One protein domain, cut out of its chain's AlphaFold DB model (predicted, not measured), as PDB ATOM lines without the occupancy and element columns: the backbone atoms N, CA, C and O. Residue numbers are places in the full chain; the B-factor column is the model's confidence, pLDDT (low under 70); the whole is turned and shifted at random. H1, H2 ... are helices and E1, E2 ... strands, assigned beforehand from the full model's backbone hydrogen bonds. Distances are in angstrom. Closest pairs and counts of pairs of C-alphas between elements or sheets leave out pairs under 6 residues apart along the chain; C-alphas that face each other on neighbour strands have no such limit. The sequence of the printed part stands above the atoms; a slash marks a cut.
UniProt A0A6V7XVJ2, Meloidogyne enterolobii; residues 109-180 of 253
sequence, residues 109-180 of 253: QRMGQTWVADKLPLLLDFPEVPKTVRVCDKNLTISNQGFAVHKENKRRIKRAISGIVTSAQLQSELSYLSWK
ATOM      1  N   GLN A 109     173.190 280.888 321.967       89.62
ATOM      2  CA  GLN A 109     172.232 281.544 321.094       89.62
ATOM      3  C   GLN A 109     171.823 282.888 321.684       89.62
ATOM      4  O   GLN A 109     171.569 283.007 322.880       89.62
ATOM      5  N   ARG A 110     171.747 283.915 320.832       87.31
ATOM      6  CA  ARG A 110     171.245 285.236 321.219       87.31
ATOM      7  C   ARG A 110     169.801 285.393 320.752       87.31
ATOM      8  O   ARG A 110     169.537 285.296 319.558       87.31
ATOM      9  N   MET A 111     168.899 285.675 321.683       86.69
ATOM     10  CA  MET A 111     167.488 285.974 321.456       86.69
ATOM     11  C   MET A 111     167.218 287.401 321.941       86.69
ATOM     12  O   MET A 111     167.028 287.649 323.129       86.69
ATOM     13  N   GLY A 112     167.271 288.365 321.018       87.19
ATOM     14  CA  GLY A 112     167.154 289.786 321.350       87.19
ATOM     15  C   GLY A 112     168.281 290.266 322.276       87.19
ATOM     16  O   GLY A 112     169.462 290.273 321.899       87.19
ATOM     17  N   GLN A 113     167.901 290.688 323.481       90.44
ATOM     18  CA  GLN A 113     168.805 291.177 324.527       90.44
ATOM     19  C   GLN A 113     169.367 290.065 325.416       90.44
ATOM     20  O   GLN A 113     170.296 290.322 326.170       90.44
ATOM     21  N   THR A 114     168.868 288.839 325.293       90.44
ATOM     22  CA  THR A 114     169.312 287.710 326.109       90.44
ATOM     23  C   THR A 114     170.210 286.795 325.290       90.44
ATOM     24  O   THR A 114     169.930 286.488 324.130       90.44
ATOM     25  N   TRP A 115     171.303 286.337 325.881       92.50
ATOM     26  CA  TRP A 115     172.150 285.287 325.338       92.50
ATOM     27  C   TRP A 115     172.158 284.095 326.288       92.50
ATOM     28  O   TRP A 115     172.344 284.255 327.491       92.50
ATOM     29  N   VAL A 116     171.956 282.902 325.738       90.31
ATOM     30  CA  VAL A 116     171.871 281.649 326.490       90.31
ATOM     31  C   VAL A 116     172.970 280.715 326.005       90.31
ATOM     32  O   VAL A 116     173.077 280.460 324.804       90.31
ATOM     33  N   ALA A 117     173.783 280.204 326.925       90.12
ATOM     34  CA  ALA A 117     174.823 279.234 326.607       90.12
ATOM     35  C   ALA A 117     174.232 277.866 326.227       90.12
ATOM     36  O   ALA A 117     173.235 277.422 326.793       90.12
ATOM     37  N   ASP A 118     174.890 277.159 325.304       86.94
ATOM     38  CA  ASP A 118     174.403 275.854 324.827       86.94
ATOM     39  C   ASP A 118     174.648 274.724 325.839       86.94
ATOM     40  O   ASP A 118     173.869 273.779 325.935       86.94
ATOM     41  N   LYS A 119     175.786 274.775 326.542       85.25
ATOM     42  CA  LYS A 119     176.313 273.654 327.350       85.25
ATOM     43  C   LYS A 119     176.413 273.945 328.840       85.25
ATOM     44  O   LYS A 119     176.774 273.055 329.604       85.25
ATOM     45  N   LEU A 120     176.166 275.184 329.240       84.25
ATOM     46  CA  LEU A 120     176.304 275.641 330.615       84.25
ATOM     47  C   LEU A 120     175.009 276.316 331.039       84.25
ATOM     48  O   LEU A 120     174.337 276.896 330.183       84.25
ATOM     49  N   PRO A 121     174.677 276.287 332.336       84.81
ATOM     50  CA  PRO A 121     173.535 277.007 332.871       84.81
ATOM     51  C   PRO A 121     173.827 278.512 332.945       84.81
ATOM     52  O   PRO A 121     173.693 279.123 333.987       84.81
ATOM     53  N   LEU A 122     174.277 279.123 331.850       88.38
ATOM     54  CA  LEU A 122     174.698 280.517 331.804       88.38
ATOM     55  C   LEU A 122     173.748 281.302 330.904       88.38
ATOM     56  O   LEU A 122     173.621 281.007 329.712       88.38
ATOM     57  N   LEU A 123     173.106 282.316 331.476       92.06
ATOM     58  CA  LEU A 123     172.263 283.264 330.760       92.06
ATOM     59  C   LEU A 123     172.735 284.684 331.061       92.06
ATOM     60  O   LEU A 123     172.888 285.070 332.218       92.06
ATOM     61  N   LEU A 124     172.978 285.448 329.999       91.75
ATOM     62  CA  LEU A 124     173.416 286.835 330.067       91.75
ATOM     63  C   LEU A 124     172.353 287.734 329.453       91.75
ATOM     64  O   LEU A 124     171.972 287.539 328.300       91.75
ATOM     65  N   ASP A 125     171.937 288.746 330.201       91.62
ATOM     66  CA  ASP A 125     171.023 289.771 329.710       91.62
ATOM     67  C   ASP A 125     171.791 291.055 329.466       91.62
ATOM     68  O   ASP A 125     172.610 291.475 330.282       91.62
ATOM     69  N   PHE A 126     171.522 291.686 328.337       91.88
ATOM     70  CA  PHE A 126     172.126 292.950 327.964       91.88
ATOM     71  C   PHE A 126     171.105 294.077 328.117       91.88
ATOM     72  O   PHE A 126     169.923 293.856 327.871       91.88
ATOM     73  N   PRO A 127     171.538 295.283 328.509       90.12
ATOM     74  CA  PRO A 127     170.660 296.445 328.514       90.12
ATOM     75  C   PRO A 127     170.227 296.813 327.087       90.12
ATOM     76  O   PRO A 127     170.964 296.565 326.127       90.12
ATOM     77  N   GLU A 128     169.065 297.464 326.959       87.44
ATOM     78  CA  GLU A 128     168.530 297.955 325.677       87.44
ATOM     79  C   GLU A 128     169.543 298.815 324.924       87.44
ATOM     80  O   GLU A 128     169.764 298.638 323.725       87.44
ATOM     81  N   VAL A 129     170.206 299.708 325.660       87.88
ATOM     82  CA  VAL A 129     171.345 300.477 325.173       87.88
ATOM     83  C   VAL A 129     172.622 299.740 325.585       87.88
ATOM     84  O   VAL A 129     172.965 299.741 326.773       87.88
ATOM     85  N   PRO A 130     173.338 299.096 324.645       83.69
ATOM     86  CA  PRO A 130     174.496 298.283 324.974       83.69
ATOM     87  C   PRO A 130     175.617 299.151 325.545       83.69
ATOM     88  O   PRO A 130     176.115 300.066 324.890       83.69
ATOM     89  N   LYS A 131     176.059 298.819 326.759       87.94
ATOM     90  CA  LYS A 131     177.242 299.424 327.373       87.94
ATOM     91  C   LYS A 131     178.482 298.726 326.835       87.94
ATOM     92  O   LYS A 131     178.747 297.576 327.189       87.94
ATOM     93  N   THR A 132     179.216 299.402 325.959       89.19
ATOM     94  CA  THR A 132     180.494 298.919 325.436       89.19
ATOM     95  C   THR A 132     181.649 299.681 326.068       89.19
ATOM     96  O   THR A 132     181.641 300.906 326.135       89.19
ATOM     97  N   VAL A 133     182.654 298.949 326.542       86.62
ATOM     98  CA  VAL A 133     183.878 299.514 327.114       86.62
ATOM     99  C   VAL A 133     185.065 298.950 326.350       86.62
ATOM    100  O   VAL A 133     185.113 297.758 326.036       86.62
ATOM    101  N   ARG A 134     186.021 299.818 326.014       85.50
ATOM    102  CA  ARG A 134     187.281 299.408 325.397       85.50
ATOM    103  C   ARG A 134     188.322 299.203 326.491       85.50
ATOM    104  O   ARG A 134     188.807 300.175 327.058       85.50
ATOM    105  N   VAL A 135     188.671 297.949 326.763       80.12
ATOM    106  CA  VAL A 135     189.681 297.573 327.763       80.12
ATOM    107  C   VAL A 135     190.731 296.697 327.095       80.12
ATOM    108  O   VAL A 135     190.386 295.713 326.443       80.12
ATOM    109  N   CYS A 136     192.009 297.058 327.248       78.19
ATOM    110  CA  CYS A 136     193.149 296.300 326.712       78.19
ATOM    111  C   CYS A 136     192.986 295.916 325.229       78.19
ATOM    112  O   CYS A 136     193.056 294.745 324.859       78.19
ATOM    113  N   ASP A 137     192.682 296.923 324.399       80.25
ATOM    114  CA  ASP A 137     192.441 296.811 322.951       80.25
ATOM    115  C   ASP A 137     191.307 295.876 322.516       80.25
ATOM    116  O   ASP A 137     191.152 295.567 321.333       80.25
ATOM    117  N   LYS A 138     190.438 295.492 323.453       82.81
ATOM    118  CA  LYS A 138     189.221 294.739 323.170       82.81
ATOM    119  C   LYS A 138     188.003 295.596 323.459       82.81
ATOM    120  O   LYS A 138     187.901 296.231 324.505       82.81
ATOM    121  N   ASN A 139     187.054 295.568 322.534       88.12
ATOM    122  CA  ASN A 139     185.726 296.122 322.759       88.12
ATOM    123  C   ASN A 139     184.879 295.053 323.448       88.12
ATOM    124  O   ASN A 139     184.635 293.987 322.870       88.12
ATOM    125  N   LEU A 140     184.472 295.333 324.681       89.50
ATOM    126  CA  LEU A 140     183.695 294.440 325.527       89.50
ATOM    127  C   LEU A 140     182.294 295.015 325.717       89.50
ATOM    128  O   LEU A 140     182.148 296.204 325.983       89.50
ATOM    129  N   THR A 141     181.269 294.178 325.607       91.19
ATOM    130  CA  THR A 141     179.884 294.538 325.932       91.19
ATOM    131  C   THR A 141     179.543 294.010 327.315       91.19
ATOM    132  O   THR A 141     179.698 292.817 327.567       91.19
ATOM    133  N   ILE A 142     179.060 294.879 328.198       90.31
ATOM    134  CA  ILE A 142     178.757 294.529 329.587       90.31
ATOM    135  C   ILE A 142     177.306 294.048 329.703       90.31
ATOM    136  O   ILE A 142     176.384 294.709 329.218       90.31
ATOM    137  N   SER A 143     177.108 292.891 330.336       91.12
ATOM    138  CA  SER A 143     175.794 292.351 330.689       91.12
ATOM    139  C   SER A 143     175.276 292.954 332.001       91.12
ATOM    140  O   SER A 143     176.043 293.462 332.816       91.12
ATOM    141  N   ASN A 144     173.971 292.857 332.250       89.12
ATOM    142  CA  ASN A 144     173.334 293.304 333.492       89.12
ATOM    143  C   ASN A 144     173.843 292.538 334.723       89.12
ATOM    144  O   ASN A 144     173.844 293.072 335.825       89.12
ATOM    145  N   GLN A 145     174.309 291.302 334.524       88.31
ATOM    146  CA  GLN A 145     174.947 290.482 335.555       88.31
ATOM    147  C   GLN A 145     176.416 290.877 335.808       88.31
ATOM    148  O   GLN A 145     177.041 290.331 336.710       88.31
ATOM    149  N   GLY A 146     176.990 291.797 335.023       87.00
ATOM    150  CA  GLY A 146     178.367 292.275 335.183       87.00
ATOM    151  C   GLY A 146     179.418 291.527 334.356       87.00
ATOM    152  O   GLY A 146     180.608 291.797 334.502       87.00
ATOM    153  N   PHE A 147     179.016 290.620 333.459       89.00
ATOM    154  CA  PHE A 147     179.960 289.955 332.559       89.00
ATOM    155  C   PHE A 147     180.333 290.856 331.386       89.00
ATOM    156  O   PHE A 147     179.468 291.398 330.701       89.00
ATOM    157  N   ALA A 148     181.630 290.956 331.104       89.69
ATOM    158  CA  ALA A 148     182.146 291.637 329.926       89.69
ATOM    159  C   ALA A 148     182.373 290.624 328.795       89.69
ATOM    160  O   ALA A 148     183.201 289.720 328.903       89.69
ATOM    161  N   VAL A 149     181.625 290.765 327.701       89.81
ATOM    162  CA  VAL A 149     181.609 289.803 326.595       89.81
ATOM    163  C   VAL A 149     182.245 290.410 325.355       89.81
ATOM    164  O   VAL A 149     181.868 291.489 324.904       89.81
ATOM    165  N   HIS A 150     183.182 289.679 324.757       88.19
ATOM    166  CA  HIS A 150     183.712 289.975 323.432       88.19
ATOM    167  C   HIS A 150     183.178 288.958 322.425       88.19
ATOM    168  O   HIS A 150     183.210 287.753 322.675       88.19
ATOM    169  N   LYS A 151     182.708 289.422 321.265       82.19
ATOM    170  CA  LYS A 151     182.281 288.520 320.193       82.19
ATOM    171  C   LYS A 151     183.506 288.019 319.433       82.19
ATOM    172  O   LYS A 151     184.083 288.747 318.632       82.19
ATOM    173  N   GLU A 152     183.862 286.760 319.645       75.12
ATOM    174  CA  GLU A 152     184.956 286.121 318.918       75.12
ATOM    175  C   GLU A 152     184.441 285.490 317.609       75.12
ATOM    176  O   GLU A 152     183.507 284.683 317.597       75.12
ATOM    177  N   ASN A 153     185.027 285.871 316.472       64.06
ATOM    178  CA  ASN A 153     184.658 285.308 315.173       64.06
ATOM    179  C   ASN A 153     185.259 283.903 315.014       64.06
ATOM    180  O   ASN A 153     186.465 283.776 314.826       64.06
ATOM    181  N   LYS A 154     184.405 282.865 315.079       56.12
ATOM    182  CA  LYS A 154     184.623 281.446 314.694       56.12
ATOM    183  C   LYS A 154     186.094 280.991 314.581       56.12
ATOM    184  O   LYS A 154     186.515 280.484 313.541       56.12
ATOM    185  N   ARG A 155     186.878 281.090 315.654       53.38
ATOM    186  CA  ARG A 155     188.127 280.330 315.796       53.38
ATOM    187  C   ARG A 155     187.995 279.372 316.972       53.38
ATOM    188  O   ARG A 155     187.239 279.615 317.905       53.38
ATOM    189  N   ARG A 156     188.649 278.215 316.830       50.94
ATOM    190  CA  ARG A 156     188.575 277.048 317.724       50.94
ATOM    191  C   ARG A 156     188.590 277.479 319.198       50.94
ATOM    192  O   ARG A 156     189.572 278.050 319.658       50.94
ATOM    193  N   ILE A 157     187.513 277.150 319.909       53.19
ATOM    194  CA  ILE A 157     187.321 277.423 321.337       53.19
ATOM    195  C   ILE A 157     188.436 276.722 322.126       53.19
ATOM    196  O   ILE A 157     188.455 275.491 322.212       53.19
ATOM    197  N   LYS A 158     189.370 277.486 322.704       49.12
ATOM    198  CA  LYS A 158     190.258 276.976 323.755       49.12
ATOM    199  C   LYS A 158     189.474 276.997 325.064       49.12
ATOM    200  O   LYS A 158     188.939 278.030 325.448       49.12
ATOM    201  N   ARG A 159     189.376 275.850 325.740       49.44
ATOM    202  CA  ARG A 159     188.749 275.770 327.064       49.44
ATOM    203  C   ARG A 159     189.712 276.379 328.080       49.44
ATOM    204  O   ARG A 159     190.649 275.710 328.497       49.44
ATOM    205  N   ALA A 160     189.495 277.633 328.453       47.66
ATOM    206  CA  ALA A 160     189.942 278.107 329.751       47.66
ATOM    207  C   ALA A 160     188.814 277.779 330.734       47.66
ATOM    208  O   ALA A 160     187.690 278.238 330.558       47.66
ATOM    209  N   ILE A 161     189.091 276.893 331.688       44.16
ATOM    210  CA  ILE A 161     188.235 276.675 332.852       44.16
ATOM    211  C   ILE A 161     188.994 277.333 333.995       44.16
ATOM    212  O   ILE A 161     189.933 276.751 334.530       44.16
ATOM    213  N   SER A 162     188.639 278.573 334.315       47.66
ATOM    214  CA  SER A 162     188.992 279.170 335.598       47.66
ATOM    215  C   SER A 162     187.704 279.248 336.403       47.66
ATOM    216  O   SER A 162     186.744 279.896 335.990       47.66
ATOM    217  N   GLY A 163     187.645 278.479 337.490       49.16
ATOM    218  CA  GLY A 163     186.510 278.492 338.400       49.16
ATOM    219  C   GLY A 163     186.526 279.785 339.198       49.16
ATOM    220  O   GLY A 163     187.473 280.026 339.939       49.16
ATOM    221  N   ILE A 164     185.488 280.605 339.054       52.41
ATOM    222  CA  ILE A 164     185.286 281.761 339.921       52.41
ATOM    223  C   ILE A 164     183.798 281.866 340.242       52.41
ATOM    224  O   ILE A 164     183.028 282.442 339.481       52.41
ATOM    225  N   VAL A 165     183.416 281.346 341.409       49.66
ATOM    226  CA  VAL A 165     182.092 281.562 342.002       49.66
ATOM    227  C   VAL A 165     182.006 283.027 342.441       49.66
ATOM    228  O   VAL A 165     182.318 283.379 343.575       49.66
ATOM    229  N   THR A 166     181.651 283.907 341.507       65.75
ATOM    230  CA  THR A 166     181.263 285.294 341.793       65.75
ATOM    231  C   THR A 166     179.742 285.396 341.894       65.75
ATOM    232  O   THR A 166     179.014 284.599 341.300       65.75
ATOM    233  N   SER A 167     179.237 286.401 342.612       74.19
ATOM    234  CA  SER A 167     177.800 286.721 342.674       74.19
ATOM    235  C   SER A 167     177.171 286.899 341.283       74.19
ATOM    236  O   SER A 167     176.034 286.480 341.064       74.19
ATOM    237  N   ALA A 168     177.938 287.435 340.327       78.38
ATOM    238  CA  ALA A 168     177.564 287.546 338.920       78.38
ATOM    239  C   ALA A 168     177.240 286.183 338.285       78.38
ATOM    240  O   ALA A 168     176.218 286.039 337.607       78.38
ATOM    241  N   GLN A 169     178.068 285.161 338.543       82.62
ATOM    242  CA  GLN A 169     177.826 283.808 338.040       82.62
ATOM    243  C   GLN A 169     176.531 283.234 338.616       82.62
ATOM    244  O   GLN A 169     175.681 282.776 337.855       82.62
ATOM    245  N   LEU A 170     176.319 283.339 339.928       84.31
ATOM    246  CA  LEU A 170     175.085 282.857 340.545       84.31
ATOM    247  C   LEU A 170     173.844 283.548 339.956       84.31
ATOM    248  O   LEU A 170     172.865 282.881 339.630       84.31
ATOM    249  N   GLN A 171     173.884 284.870 339.763       85.38
ATOM    250  CA  GLN A 171     172.771 285.603 339.157       85.38
ATOM    251  C   GLN A 171     172.476 285.112 337.733       85.38
ATOM    252  O   GLN A 171     171.312 284.948 337.361       85.38
ATOM    253  N   SER A 172     173.514 284.840 336.941       86.69
ATOM    254  CA  SER A 172     173.356 284.311 335.584       86.69
ATOM    255  C   SER A 172     172.800 282.879 335.556       86.69
ATOM    256  O   SER A 172     171.963 282.565 334.708       86.69
ATOM    257  N   GLU A 173     173.180 282.037 336.521       88.31
ATOM    258  CA  GLU A 173     172.676 280.666 336.670       88.31
ATOM    259  C   GLU A 173     171.220 280.627 337.139       88.31
ATOM    260  O   GLU A 173     170.405 279.884 336.587       88.31
ATOM    261  N   LEU A 174     170.852 281.479 338.097       88.31
ATOM    262  CA  LEU A 174     169.463 281.645 338.527       88.31
ATOM    263  C   LEU A 174     168.582 282.155 337.381       88.31
ATOM    264  O   LEU A 174     167.475 281.651 337.179       88.31
ATOM    265  N   SER A 175     169.092 283.105 336.592       89.00
ATOM    266  CA  SER A 175     168.385 283.615 335.412       89.00
ATOM    267  C   SER A 175     168.173 282.497 334.386       89.00
ATOM    268  O   SER A 175     167.050 282.298 333.919       89.00
ATOM    269  N   TYR A 176     169.206 281.692 334.112       91.50
ATOM    270  CA  TYR A 176     169.102 280.515 333.245       91.50
ATOM    271  C   TYR A 176     168.053 279.514 333.742       91.50
ATOM    272  O   TYR A 176     167.204 279.060 332.969       91.50
ATOM    273  N   LEU A 177     168.086 279.173 335.033       90.25
ATOM    274  CA  LEU A 177     167.169 278.210 335.637       90.25
ATOM    275  C   LEU A 177     165.718 278.700 335.569       90.25
ATOM    276  O   LEU A 177     164.838 277.938 335.167       90.25
ATOM    277  N   SER A 178     165.476 279.980 335.868       90.06
ATOM    278  CA  SER A 178     164.146 280.589 335.753       90.06
ATOM    279  C   SER A 178     163.609 280.524 334.317       90.06
ATOM    280  O   SER A 178     162.472 280.101 334.093       90.06
ATOM    281  N   TRP A 179     164.453 280.833 333.325       89.81
ATOM    282  CA  TRP A 179     164.104 280.751 331.910       89.81
ATOM    283  C   TRP A 179     163.780 279.311 331.495       89.81
ATOM    284  O   TRP A 179     162.776 279.056 330.823       89.81
ATOM    285  N   LYS A 180     164.585 278.344 331.948       90.00
ATOM    286  CA  LYS A 180     164.381 276.929 331.626       90.00
ATOM    287  C   LYS A 180     163.112 276.361 332.262       90.00
ATOM    288  O   LYS A 180     162.409 275.573 331.618       90.00
TER     289      LYS A 180
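This is residues 109 to 180 of the 253 residues of a protein of Meloidogyne enterolobii (UniProt A0A6V7XVJ2). A small antiparallel sheet of E1, E2 and E3 has the helix H1 beside its E3 edge, while a separate hairpin, E4 and E5, lies toward the opposite end of the longest axis from H1. Between E5 and H1 runs a long link, of which residues 152 to 166 stick out as a wide free loop. The printed part has 72 residues with five named strands and then one named helix, in the order E1 E2 E3 E4 E5 H1; the class is mixed, helices and strands, with 34 residues, under half, in named elements. It is compact, with a radius of gyration of the C-alphas of 12.6 A and spans of 34 by 30 by 23 A.

E1 is residues 109 to 111, 6.5 A long, and begins at C-alpha 109 at (172.232, 281.544, 321.094). E2 is residues 114 to 117, 10.1 A long, and E3 is residues 123 to 125, 6.7 A long. H1 is residues 167 to 180, 20.0 A from first to last C-alpha, and ends at C-alpha 180 at (164.381, 276.929, 331.626). E4 is residues 131 to 135, 12.6 A long, beginning at C-alpha 131 at (177.242, 299.424, 327.373). E5 is residues 138 to 142, 12.3 A long.

The sheet runs E1 E2 E3, a meander, each strand the antiparallel neighbour of the one before, with E1 and E3 as edge strands. E1 and E2 form a hairpin at 161 degrees, with N 111 and O 114 at 2.8 A, within hydrogen-bond range. E2 and E3 form another at 161 degrees, with N 115 and O 124 at 2.8 A, also within range. H1 is on this sheet but at the sheet's level, beside the strands and not over them, with a height over the sheet of 3.2 A. The closest C-alphas of E3 and H1 are those of Leu 123 and Tyr 176, 4.9 A apart. In H1 every O i to N i+4 pair is within hydrogen-bond range. E3 and E4 are apart. E4 and E5 form an antiparallel hairpin at 147 degrees, with N 133 and O 140 at 2.8 A. Residues 141 to 142 of E5 also pair antiparallel with residues 148 to 149.

The C-alphas of Asp 137 and Lys 180 are the two farthest apart, 35.5 A. The printed part has no cut. The link from E5 to H1, residues 143 to 166, is long, while the other four links are tight. Residues 153 to 166 have pLDDT under 70; the mean of the printed part is 80.4.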